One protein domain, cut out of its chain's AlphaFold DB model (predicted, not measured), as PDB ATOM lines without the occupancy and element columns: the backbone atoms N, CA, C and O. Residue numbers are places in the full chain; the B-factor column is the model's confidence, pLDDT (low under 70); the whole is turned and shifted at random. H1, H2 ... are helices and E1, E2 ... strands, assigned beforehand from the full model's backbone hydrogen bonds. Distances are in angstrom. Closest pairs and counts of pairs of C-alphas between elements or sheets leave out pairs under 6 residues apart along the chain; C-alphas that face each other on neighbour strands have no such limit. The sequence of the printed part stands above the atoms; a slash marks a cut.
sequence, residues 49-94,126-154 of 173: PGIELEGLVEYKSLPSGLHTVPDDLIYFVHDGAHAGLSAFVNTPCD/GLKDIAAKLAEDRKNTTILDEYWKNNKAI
ATOM      1  N   PRO A  49      -6.074  50.390  17.692       91.38
ATOM      2  CA  PRO A  49      -4.808  50.980  17.272       91.38
ATOM      3  C   PRO A  49      -3.710  49.928  17.058       91.38
ATOM      4  O   PRO A  49      -3.489  49.068  17.909       91.38
ATOM      5  N   GLY A  50      -3.001  50.023  15.932       90.00
ATOM      6  CA  GLY A  50      -1.879  49.135  15.604       90.00
ATOM      7  C   GLY A  50      -2.265  47.785  14.990       90.00
ATOM      8  O   GLY A  50      -1.378  46.969  14.765       90.00
ATOM      9  N   ILE A  51      -3.549  47.545  14.707       92.88
ATOM     10  CA  ILE A  51      -4.001  46.373  13.947       92.88
ATOM     11  C   ILE A  51      -4.053  46.719  12.455       92.88
ATOM     12  O   ILE A  51      -4.848  47.563  12.040       92.88
ATOM     13  N   GLU A  52      -3.225  46.042  11.660       92.94
ATOM     14  CA  GLU A  52      -3.185  46.186  10.202       92.94
ATOM     15  C   GLU A  52      -4.135  45.176   9.546       92.94
ATOM     16  O   GLU A  52      -4.088  43.984   9.846       92.94
ATOM     17  N   LEU A  53      -5.013  45.629   8.648       93.88
ATOM     18  CA  LEU A  53      -5.968  44.742   7.966       93.88
ATOM     19  C   LEU A  53      -5.682  44.630   6.469       93.88
ATOM     20  O   LEU A  53      -5.758  43.531   5.920       93.88
ATOM     21  N   GLU A  54      -5.344  45.749   5.835       91.06
ATOM     22  CA  GLU A  54      -5.139  45.877   4.394       91.06
ATOM     23  C   GLU A  54      -4.128  44.875   3.838       91.06
ATOM     24  O   GLU A  54      -2.994  44.769   4.303       91.06
ATOM     25  N   GLY A  55      -4.534  44.162   2.790       86.88
ATOM     26  CA  GLY A  55      -3.703  43.185   2.093       86.88
ATOM     27  C   GLY A  55      -3.396  41.920   2.901       86.88
ATOM     28  O   GLY A  55      -2.622  41.081   2.435       86.88
ATOM     29  N   LEU A  56      -3.978  41.758   4.093       90.19
ATOM     30  CA  LEU A  56      -3.711  40.641   4.999       90.19
ATOM     31  C   LEU A  56      -4.953  39.794   5.264       90.19
ATOM     32  O   LEU A  56      -4.865  38.561   5.238       90.19
ATOM     33  N   VAL A  57      -6.092  40.419   5.575       92.81
ATOM     34  CA  VAL A  57      -7.307  39.685   5.971       92.81
ATOM     35  C   VAL A  57      -8.164  39.270   4.780       92.81
ATOM     36  O   VAL A  57      -8.872  38.270   4.877       92.81
ATOM     37  N   GLU A  58      -8.054  39.952   3.642       90.94
ATOM     38  CA  GLU A  58      -8.831  39.706   2.423       90.94
ATOM     39  C   GLU A  58      -8.588  38.293   1.892       90.94
ATOM     40  O   GLU A  58      -9.510  37.488   1.769       90.94
ATOM     41  N   TYR A  59      -7.316  37.950   1.679       86.00
ATOM     42  CA  TYR A  59      -6.910  36.641   1.166       86.00
ATOM     43  C   TYR A  59      -7.177  35.495   2.148       86.00
ATOM     44  O   TYR A  59      -7.341  34.351   1.731       86.00
ATOM     45  N   LYS A  60      -7.210  35.788   3.455       91.44
ATOM     46  CA  LYS A  60      -7.502  34.792   4.497       91.44
ATOM     47  C   LYS A  60      -8.997  34.540   4.651       91.44
ATOM     48  O   LYS A  60      -9.376  33.432   5.007       91.44
ATOM     49  N   SER A  61      -9.820  35.554   4.400       89.38
ATOM     50  CA  SER A  61     -11.275  35.479   4.560       89.38
ATOM     51  C   SER A  61     -11.966  34.886   3.336       89.38
ATOM     52  O   SER A  61     -13.075  34.380   3.460       89.38
ATOM     53  N   LEU A  62     -11.310  34.918   2.169       86.00
ATOM     54  CA  LEU A  62     -11.849  34.408   0.909       86.00
ATOM     55  C   LEU A  62     -10.912  33.376   0.236       86.00
ATOM     56  O   LEU A  62     -10.349  33.646  -0.831       86.00
ATOM     57  N   PRO A  63     -10.708  32.185   0.843       87.19
ATOM     58  CA  PRO A  63      -9.964  31.089   0.227       87.19
ATOM     59  C   PRO A  63     -10.551  30.661  -1.127       87.19
ATOM     60  O   PRO A  63     -11.730  30.856  -1.435       87.19
ATOM     61  N   SER A  64      -9.709  30.045  -1.960       85.56
ATOM     62  CA  SER A  64     -10.135  29.546  -3.266       85.56
ATOM     63  C   SER A  64     -11.253  28.504  -3.130       85.56
ATOM     64  O   SER A  64     -11.224  27.643  -2.258       85.56
ATOM     65  N   GLY A  65     -12.243  28.579  -4.024       84.06
ATOM     66  CA  GLY A  65     -13.372  27.643  -4.062       84.06
ATOM     67  C   GLY A  65     -14.646  28.125  -3.365       84.06
ATOM     68  O   GLY A  65     -15.700  27.550  -3.621       84.06
ATOM     69  N   LEU A  66     -14.608  29.216  -2.593       85.69
ATOM     70  CA  LEU A  66     -15.813  29.738  -1.931       85.69
ATOM     71  C   LEU A  66     -16.930  30.162  -2.894       85.69
ATOM     72  O   LEU A  66     -18.100  30.077  -2.555       85.69
ATOM     73  N   HIS A  67     -16.602  30.505  -4.142       84.25
ATOM     74  CA  HIS A  67     -17.605  30.780  -5.181       84.25
ATOM     75  C   HIS A  67     -18.502  29.573  -5.521       84.25
ATOM     76  O   HIS A  67     -19.490  29.731  -6.231       84.25
ATOM     77  N   THR A  68     -18.151  28.364  -5.066       87.12
ATOM     78  CA  THR A  68     -18.927  27.136  -5.308       87.12
ATOM     79  C   THR A  68     -19.937  26.822  -4.207       87.12
ATOM     80  O   THR A  68     -20.764  25.930  -4.387       87.12
ATOM     81  N   VAL A  69     -19.883  27.543  -3.085       91.00
ATOM     82  CA  VAL A  69     -20.778  27.354  -1.939       91.00
ATOM     83  C   VAL A  69     -21.602  28.620  -1.693       91.00
ATOM     84  O   VAL A  69     -21.142  29.712  -2.029       91.00
ATOM     85  N   PRO A  70     -22.828  28.489  -1.156       91.88
ATOM     86  CA  PRO A  70     -23.669  29.637  -0.824       91.88
ATOM     87  C   PRO A  70     -23.182  30.382   0.423       91.88
ATOM     88  O   PRO A  70     -23.358  31.591   0.521       91.88
ATOM     89  N   ASP A  71     -22.558  29.687   1.368       94.94
ATOM     90  CA  ASP A  71     -22.033  30.257   2.602       94.94
ATOM     91  C   ASP A  71     -20.915  29.372   3.165       94.94
ATOM     92  O   ASP A  71     -20.829  28.184   2.847       94.94
ATOM     93  N   ASP A  72     -20.037  29.965   3.974       95.62
ATOM     94  CA  ASP A  72     -19.008  29.240   4.726       95.62
ATOM     95  C   ASP A  72     -18.536  30.055   5.944       95.62
ATOM     96  O   ASP A  72     -18.806  31.254   6.069       95.62
ATOM     97  N   LEU A  73     -17.806  29.411   6.856       96.06
ATOM     98  CA  LEU A  73     -17.212  30.029   8.036       96.06
ATOM     99  C   LEU A  73     -15.711  29.724   8.113       96.06
ATOM    100  O   LEU A  73     -15.287  28.607   8.407       96.06
ATOM    101  N   ILE A  74     -14.898  30.756   7.919       96.00
ATOM    102  CA  ILE A  74     -13.453  30.652   7.767       96.00
ATOM    103  C   ILE A  74     -12.755  31.057   9.064       96.00
ATOM    104  O   ILE A  74     -12.963  32.153   9.585       96.00
ATOM    105  N   TYR A  75     -11.880  30.183   9.565       95.56
ATOM    106  CA  TYR A  75     -11.011  30.452  10.713       95.56
ATOM    107  C   TYR A  75      -9.572  30.661  10.252       95.56
ATOM    108  O   TYR A  75      -9.043  29.874   9.468       95.56
ATOM    109  N   PHE A  76      -8.904  31.674  10.794       95.25
ATOM    110  CA  PHE A  76      -7.495  31.928  10.504       95.25
ATOM    111  C   PHE A  76      -6.760  32.530  11.703       95.25
ATOM    112  O   PHE A  76      -7.357  32.889  12.713       95.25
ATOM    113  N   VAL A  77      -5.434  32.636  11.600       93.88
ATOM    114  CA  VAL A  77      -4.600  33.349  12.577       93.88
ATOM    115  C   VAL A  77      -4.004  34.591  11.915       93.88
ATOM    116  O   VAL A  77      -3.554  34.562  10.761       93.88
ATOM    117  N   HIS A  78      -4.021  35.698  12.645       94.44
ATOM    118  CA  HIS A  78      -3.499  36.987  12.217       94.44
ATOM    119  C   HIS A  78      -2.394  37.440  13.180       94.44
ATOM    120  O   HIS A  78      -2.592  37.486  14.397       94.44
ATOM    121  N   ASP A  79      -1.208  37.669  12.618       90.12
ATOM    122  CA  ASP A  79       0.022  38.110  13.289       90.12
ATOM    123  C   ASP A  79       0.410  37.331  14.554       90.12
ATOM    124  O   ASP A  79       1.036  37.849  15.473       90.12
ATOM    125  N   GLY A  80       0.010  36.058  14.630       89.31
ATOM    126  CA  GLY A  80       0.302  35.167  15.757       89.31
ATOM    127  C   GLY A  80      -0.362  35.551  17.086       89.31
ATOM    128  O   GLY A  80      -0.229  34.808  18.055       89.31
ATOM    129  N   ALA A  81      -1.089  36.670  17.138       91.44
ATOM    130  CA  ALA A  81      -1.699  37.216  18.350       91.44
ATOM    131  C   ALA A  81      -3.232  37.231  18.305       91.44
ATOM    132  O   ALA A  81      -3.868  37.305  19.358       91.44
ATOM    133  N   HIS A  82      -3.834  37.114  17.118       95.19
ATOM    134  CA  HIS A  82      -5.282  37.181  16.936       95.19
ATOM    135  C   HIS A  82      -5.819  35.953  16.197       95.19
ATOM    136  O   HIS A  82      -5.230  35.481  15.223       95.19
ATOM    137  N   ALA A  83      -6.965  35.453  16.649       95.94
ATOM    138  CA  ALA A  83      -7.804  34.548  15.883       95.94
ATOM    139  C   ALA A  83      -8.740  35.370  14.997       95.94
ATOM    140  O   ALA A  83      -9.453  36.245  15.483       95.94
ATOM    141  N   GLY A  84      -8.735  35.070  13.707       96.75
ATOM    142  CA  GLY A  84      -9.700  35.569  12.746       96.75
ATOM    143  C   GLY A  84     -10.859  34.601  12.577       96.75
ATOM    144  O   GLY A  84     -10.656  33.384  12.513       96.75
ATOM    145  N   LEU A  85     -12.062  35.154  12.486       97.69
ATOM    146  CA  LEU A  85     -13.264  34.439  12.081       97.69
ATOM    147  C   LEU A  85     -13.983  35.262  11.024       97.69
ATOM    148  O   LEU A  85     -14.240  36.438  11.260       97.69
ATOM    149  N   SER A  86     -14.327  34.654   9.894       97.75
ATOM    150  CA  SER A  86     -15.053  35.322   8.819       97.75
ATOM    151  C   SER A  86     -16.220  34.475   8.330       97.75
ATOM    152  O   SER A  86     -16.046  33.299   8.030       97.75
ATOM    153  N   ALA A  87     -17.407  35.072   8.287       97.75
ATOM    154  CA  ALA A  87     -18.596  34.492   7.685       97.75
ATOM    155  C   ALA A  87     -18.704  34.971   6.236       97.75
ATOM    156  O   ALA A  87     -18.743  36.177   5.980       97.75
ATOM    157  N   PHE A  88     -18.749  34.019   5.316       96.62
ATOM    158  CA  PHE A  88     -18.863  34.241   3.886       96.62
ATOM    159  C   PHE A  88     -20.289  33.962   3.412       96.62
ATOM    160  O   PHE A  88     -20.908  33.002   3.868       96.62
ATOM    161  N   VAL A  89     -20.777  34.772   2.472       95.19
ATOM    162  CA  VAL A  89     -22.048  34.564   1.771       95.19
ATOM    163  C   VAL A  89     -21.864  34.825   0.278       95.19
ATOM    164  O   VAL A  89     -21.223  35.796  -0.127       95.19
ATOM    165  N   ASN A  90     -22.475  33.964  -0.528       92.88
ATOM    166  CA  ASN A  90     -22.575  34.014  -1.976       92.88
ATOM    167  C   ASN A  90     -24.046  33.913  -2.382       92.88
ATOM    168  O   ASN A  90     -24.669  32.854  -2.283       92.88
ATOM    169  N   THR A  91     -24.601  35.017  -2.862       87.75
ATOM    170  CA  THR A  91     -26.035  35.128  -3.159       87.75
ATOM    171  C   THR A  91     -26.226  35.569  -4.594       87.75
ATOM    172  O   THR A  91     -25.533  36.490  -5.022       87.75
ATOM    173  N   PRO A  92     -27.176  34.992  -5.346       81.25
ATOM    174  CA  PRO A  92     -27.512  35.509  -6.661       81.25
ATOM    175  C   PRO A  92     -27.904  36.991  -6.586       81.25
ATOM    176  O   PRO A  92     -28.617  37.397  -5.671       81.25
ATOM    177  N   CYS A  93     -27.435  37.798  -7.531       73.44
ATOM    178  CA  CYS A  93     -27.725  39.228  -7.586       73.44
ATOM    179  C   CYS A  93     -28.049  39.634  -9.023       73.44
ATOM    180  O   CYS A  93     -27.299  39.293  -9.923       73.44
ATOM    181  N   ASP A  94     -29.109  40.403  -9.258       64.25
ATOM    182  CA  ASP A  94     -29.497  40.823 -10.617       64.25
ATOM    183  C   ASP A  94     -28.614  41.953 -11.193       64.25
ATOM    184  O   ASP A  94     -28.854  42.456 -12.289       64.25
ATOM    185  N   GLY A 126     -23.686  35.624  14.852       96.62
ATOM    186  CA  GLY A 126     -23.837  37.064  14.639       96.62
ATOM    187  C   GLY A 126     -23.227  37.536  13.316       96.62
ATOM    188  O   GLY A 126     -23.822  38.355  12.626       96.62
ATOM    189  N   LEU A 127     -22.065  37.001  12.932       97.75
ATOM    190  CA  LEU A 127     -21.420  37.361  11.665       97.75
ATOM    191  C   LEU A 127     -22.182  36.823  10.457       97.75
ATOM    192  O   LEU A 127     -22.296  37.534   9.465       97.75
ATOM    193  N   LYS A 128     -22.731  35.605  10.542       97.19
ATOM    194  CA  LYS A 128     -23.579  35.040   9.483       97.19
ATOM    195  C   LYS A 128     -24.839  35.874   9.264       97.19
ATOM    196  O   LYS A 128     -25.164  36.177   8.122       97.19
ATOM    197  N   ASP A 129     -25.510  36.283  10.341       96.69
ATOM    198  CA  ASP A 129     -26.699  37.141  10.262       96.69
ATOM    199  C   ASP A 129     -26.375  38.508   9.636       96.69
ATOM    200  O   ASP A 129     -27.078  38.980   8.745       96.69
ATOM    201  N   ILE A 130     -25.257  39.122  10.037       97.12
ATOM    202  CA  ILE A 130     -24.786  40.381   9.445       97.12
ATOM    203  C   ILE A 130     -24.439  40.204   7.962       97.12
ATOM    204  O   ILE A 130     -24.839  41.031   7.144       97.12
ATOM    205  N   ALA A 131     -23.727  39.134   7.599       96.19
ATOM    206  CA  ALA A 131     -23.382  38.841   6.212       96.19
ATOM    207  C   ALA A 131     -24.645  38.632   5.363       96.19
ATOM    208  O   ALA A 131     -24.771  39.250   4.315       96.19
ATOM    209  N   ALA A 132     -25.627  37.862   5.831       94.44
ATOM    210  CA  ALA A 132     -26.893  37.690   5.118       94.44
ATOM    211  C   ALA A 132     -27.619  39.032   4.893       94.44
ATOM    212  O   ALA A 132     -28.027  39.342   3.775       94.44
ATOM    213  N   LYS A 133     -27.700  39.887   5.920       94.69
ATOM    214  CA  LYS A 133     -28.333  41.215   5.818       94.69
ATOM    215  C   LYS A 133     -27.614  42.154   4.850       94.69
ATOM    216  O   LYS A 133     -28.270  42.879   4.110       94.69
ATOM    217  N   LEU A 134     -26.281  42.152   4.842       94.06
ATOM    218  CA  LEU A 134     -25.488  42.974   3.916       94.06
ATOM    219  C   LEU A 134     -25.508  42.430   2.489       94.06
ATOM    220  O   LEU A 134     -25.375  43.196   1.534       94.06
ATOM    221  N   ALA A 135     -25.693  41.120   2.336       90.81
ATOM    222  CA  ALA A 135     -25.902  40.510   1.039       90.81
ATOM    223  C   ALA A 135     -27.234  40.956   0.420       90.81
ATOM    224  O   ALA A 135     -27.301  41.124  -0.795       90.81
ATOM    225  N   GLU A 136     -28.258  41.241   1.227       89.81
ATOM    226  CA  GLU A 136     -29.509  41.857   0.767       89.81
ATOM    227  C   GLU A 136     -29.356  43.375   0.550       89.81
ATOM    228  O   GLU A 136     -29.622  43.878  -0.545       89.81
ATOM    229  N   ASP A 137     -28.857  44.107   1.553       89.12
ATOM    230  CA  ASP A 137     -28.646  45.560   1.506       89.12
ATOM    231  C   ASP A 137     -27.220  45.965   1.915       89.12
ATOM    232  O   ASP A 137     -26.909  46.195   3.087       89.12
ATOM    233  N   ARG A 138     -26.358  46.163   0.910       84.88
ATOM    234  CA  ARG A 138     -24.948  46.547   1.102       84.88
ATOM    235  C   ARG A 138     -24.747  47.900   1.784       84.88
ATOM    236  O   ARG A 138     -23.656  48.189   2.268       84.88
ATOM    237  N   LYS A 139     -25.754  48.779   1.748       87.25
ATOM    238  CA  LYS A 139     -25.639  50.136   2.302       87.25
ATOM    239  C   LYS A 139     -25.946  50.166   3.792       87.25
ATOM    240  O   LYS A 139     -25.667  51.176   4.437       87.25
ATOM    241  N   ASN A 140     -26.480  49.078   4.338       91.50
ATOM    242  CA  ASN A 140     -26.836  48.958   5.740       91.50
ATOM    243  C   ASN A 140     -25.602  48.718   6.630       91.50
ATOM    244  O   ASN A 140     -25.557  47.785   7.423       91.50
ATOM    245  N   THR A 141     -24.568  49.556   6.502       93.00
ATOM    246  CA  THR A 141     -23.322  49.425   7.276       93.00
ATOM    247  C   THR A 141     -23.506  49.764   8.755       93.00
ATOM    248  O   THR A 141     -22.642  49.441   9.563       93.00
ATOM    249  N   THR A 142     -24.638  50.358   9.138       96.06
ATOM    250  CA  THR A 142     -24.962  50.689  10.534       96.06
ATOM    251  C   THR A 142     -24.966  49.457  11.435       96.06
ATOM    252  O   THR A 142     -24.568  49.551  12.593       96.06
ATOM    253  N   ILE A 143     -25.328  48.281  10.908       97.00
ATOM    254  CA  ILE A 143     -25.284  47.031  11.680       97.00
ATOM    255  C   ILE A 143     -23.846  46.636  12.055       97.00
ATOM    256  O   ILE A 143     -23.629  46.028  13.101       97.00
ATOM    257  N   LEU A 144     -22.850  47.015  11.240       97.50
ATOM    258  CA  LEU A 144     -21.430  46.813  11.545       97.50
ATOM    259  C   LEU A 144     -20.966  47.788  12.629       97.50
ATOM    260  O   LEU A 144     -20.270  47.383  13.560       97.50
ATOM    261  N   ASP A 145     -21.390  49.051  12.548       97.00
ATOM    262  CA  ASP A 145     -21.087  50.063  13.564       97.00
ATOM    263  C   ASP A 145     -21.646  49.668  14.940       97.00
ATOM    264  O   ASP A 145     -20.948  49.755  15.955       97.00
ATOM    265  N   GLU A 146     -22.891  49.185  14.982       96.75
ATOM    266  CA  GLU A 146     -23.529  48.684  16.201       96.75
ATOM    267  C   GLU A 146     -22.804  47.457  16.756       96.75
ATOM    268  O   GLU A 146     -22.495  47.404  17.952       96.75
ATOM    269  N   TYR A 147     -22.472  46.491  15.894       97.38
ATOM    270  CA  TYR A 147     -21.751  45.294  16.310       97.38
ATOM    271  C   TYR A 147     -20.364  45.626  16.866       97.38
ATOM    272  O   TYR A 147     -19.980  45.111  17.917       97.38
ATOM    273  N   TRP A 148     -19.629  46.524  16.208       97.00
ATOM    274  CA  TRP A 148     -18.341  47.014  16.687       97.00
ATOM    275  C   TRP A 148     -18.471  47.703  18.044       97.00
ATOM    276  O   TRP A 148     -17.756  47.366  18.986       97.00
ATOM    277  N   LYS A 149     -19.419  48.635  18.182       95.56
ATOM    278  CA  LYS A 149     -19.627  49.390  19.423       95.56
ATOM    279  C   LYS A 149     -19.904  48.483  20.623       95.56
ATOM    280  O   LYS A 149     -19.412  48.772  21.711       95.56
ATOM    281  N   ASN A 150     -20.671  47.415  20.418       94.81
ATOM    282  CA  ASN A 150     -21.079  46.507  21.486       94.81
ATOM    283  C   ASN A 150     -19.994  45.495  21.876       94.81
ATOM    284  O   ASN A 150     -20.001  45.020  23.009       94.81
ATOM    285  N   ASN A 151     -19.077  45.163  20.960       95.12
ATOM    286  CA  ASN A 151     -18.152  44.040  21.138       95.12
ATOM    287  C   ASN A 151     -16.669  44.427  21.141       95.12
ATOM    288  O   ASN A 151     -15.833  43.575  21.439       95.12
ATOM    289  N   LYS A 152     -16.297  45.663  20.786       94.25
ATOM    290  CA  LYS A 152     -14.884  46.062  20.720       94.25
ATOM    291  C   LYS A 152     -14.175  45.928  22.068       94.25
ATOM    292  O   LYS A 152     -14.766  46.145  23.127       94.25
ATOM    293  N   ALA A 153     -12.881  45.630  22.020       88.12
ATOM    294  CA  ALA A 153     -12.027  45.707  23.197       88.12
ATOM    295  C   ALA A 153     -12.010  47.135  23.775       88.12
ATOM    296  O   ALA A 153     -12.033  48.126  23.041       88.12
ATOM    297  N   ILE A 154     -11.984  47.234  25.105       80.75
ATOM    298  CA  ILE A 154     -11.818  48.505  25.816       80.75
ATOM    299  C   ILE A 154     -10.316  48.759  25.969       80.75
ATOM    300  O   ILE A 154      -9.603  47.920  26.527       80.75
TER     301      ILE A 154
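Overview. This is residues 49 to 94 and 126 to 154 of the 173 residues of the protein "Protein LCHN" of Colletotrichum sidae (UniProt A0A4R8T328). A long two-stranded hairpin, E1 and E2, forms the core; helix H2 packs on E2, and the short helix H1 packs on both strands, with E2 running between the two helices. H3 forms a further layer beyond H2, folding back beside it but only loosely joined to it, and residues 148 to 154 stick out. The printed part has 75 residues, with three named helices and two named strands in the order H1, E1, E2, H2, H3; the sheet, in the order E1 - E2, is antiparallel, and the class is mixed, helices and strands. It is only just compact, close to loose, with a radius of gyration of the C-alphas of 13.5 A, and the C-alphas span 39 by 29 by 19 A.

Arrangement. E1, residues 71 to 78, and E2, residues 82 to 92, form a hairpin, antiparallel at 156 degrees between their directions. The C-alphas of 74 and 86 face each other at 5.0 A. N 74 and O 86 are within hydrogen-bond range at 2.8 A, as are N 84 and O 76 at 2.8 A. H2, residues 126 to 136, touches E2; their closest C-alphas, those of Ala 87 and Lys 128, are 5.3 A apart. H2 and E1 are near each other. H1, residues 58 to 61, touches E1, with the C-alphas of Ser 61 and Ile 74 closest at 6.2 A. It also touches E2, with the C-alphas of Ser 61 and Ser 86 closest at 5.7 A. H3, residues 142 to 151, is close to H2 but not clearly touching, with the C-alphas of Ile 130 and Ile 143 closest at 7.0 A. H2 and H3 run opposite ways at a shallow tilt of 9 degrees. H3 is apart from E1, E2 and H1, and H1 is apart from H2. In H2 and H3 every O i to N i+4 pair is within hydrogen-bond range; H1 is too short for such a pair.

Along the chain. E1 is 21.9 A long from first to last C-alpha, starting at C-alpha 71 (-22.033, 30.257, 2.602). E2 is 32.5 A long and ends at C-alpha 92 (-27.512, 35.509, -6.661). H1 is 5.3 A long, H2 15.7 A and H3 14.2 A; H3 ends at C-alpha 151 (-18.152, 44.040, 21.138).

Size, cuts and confidence. The two C-alphas farthest apart are those of Asp 94 and Ile 154, at 41.2 A. Residues 95 to 125 are not printed, and C-alphas 94 and 126 are 26.2 A apart across this cut. The links E1 to E2 and H2 to H3 are tight, and H1 to E1 is short. The mean pLDDT of the printed part is 91.8; residue 94 is under 70.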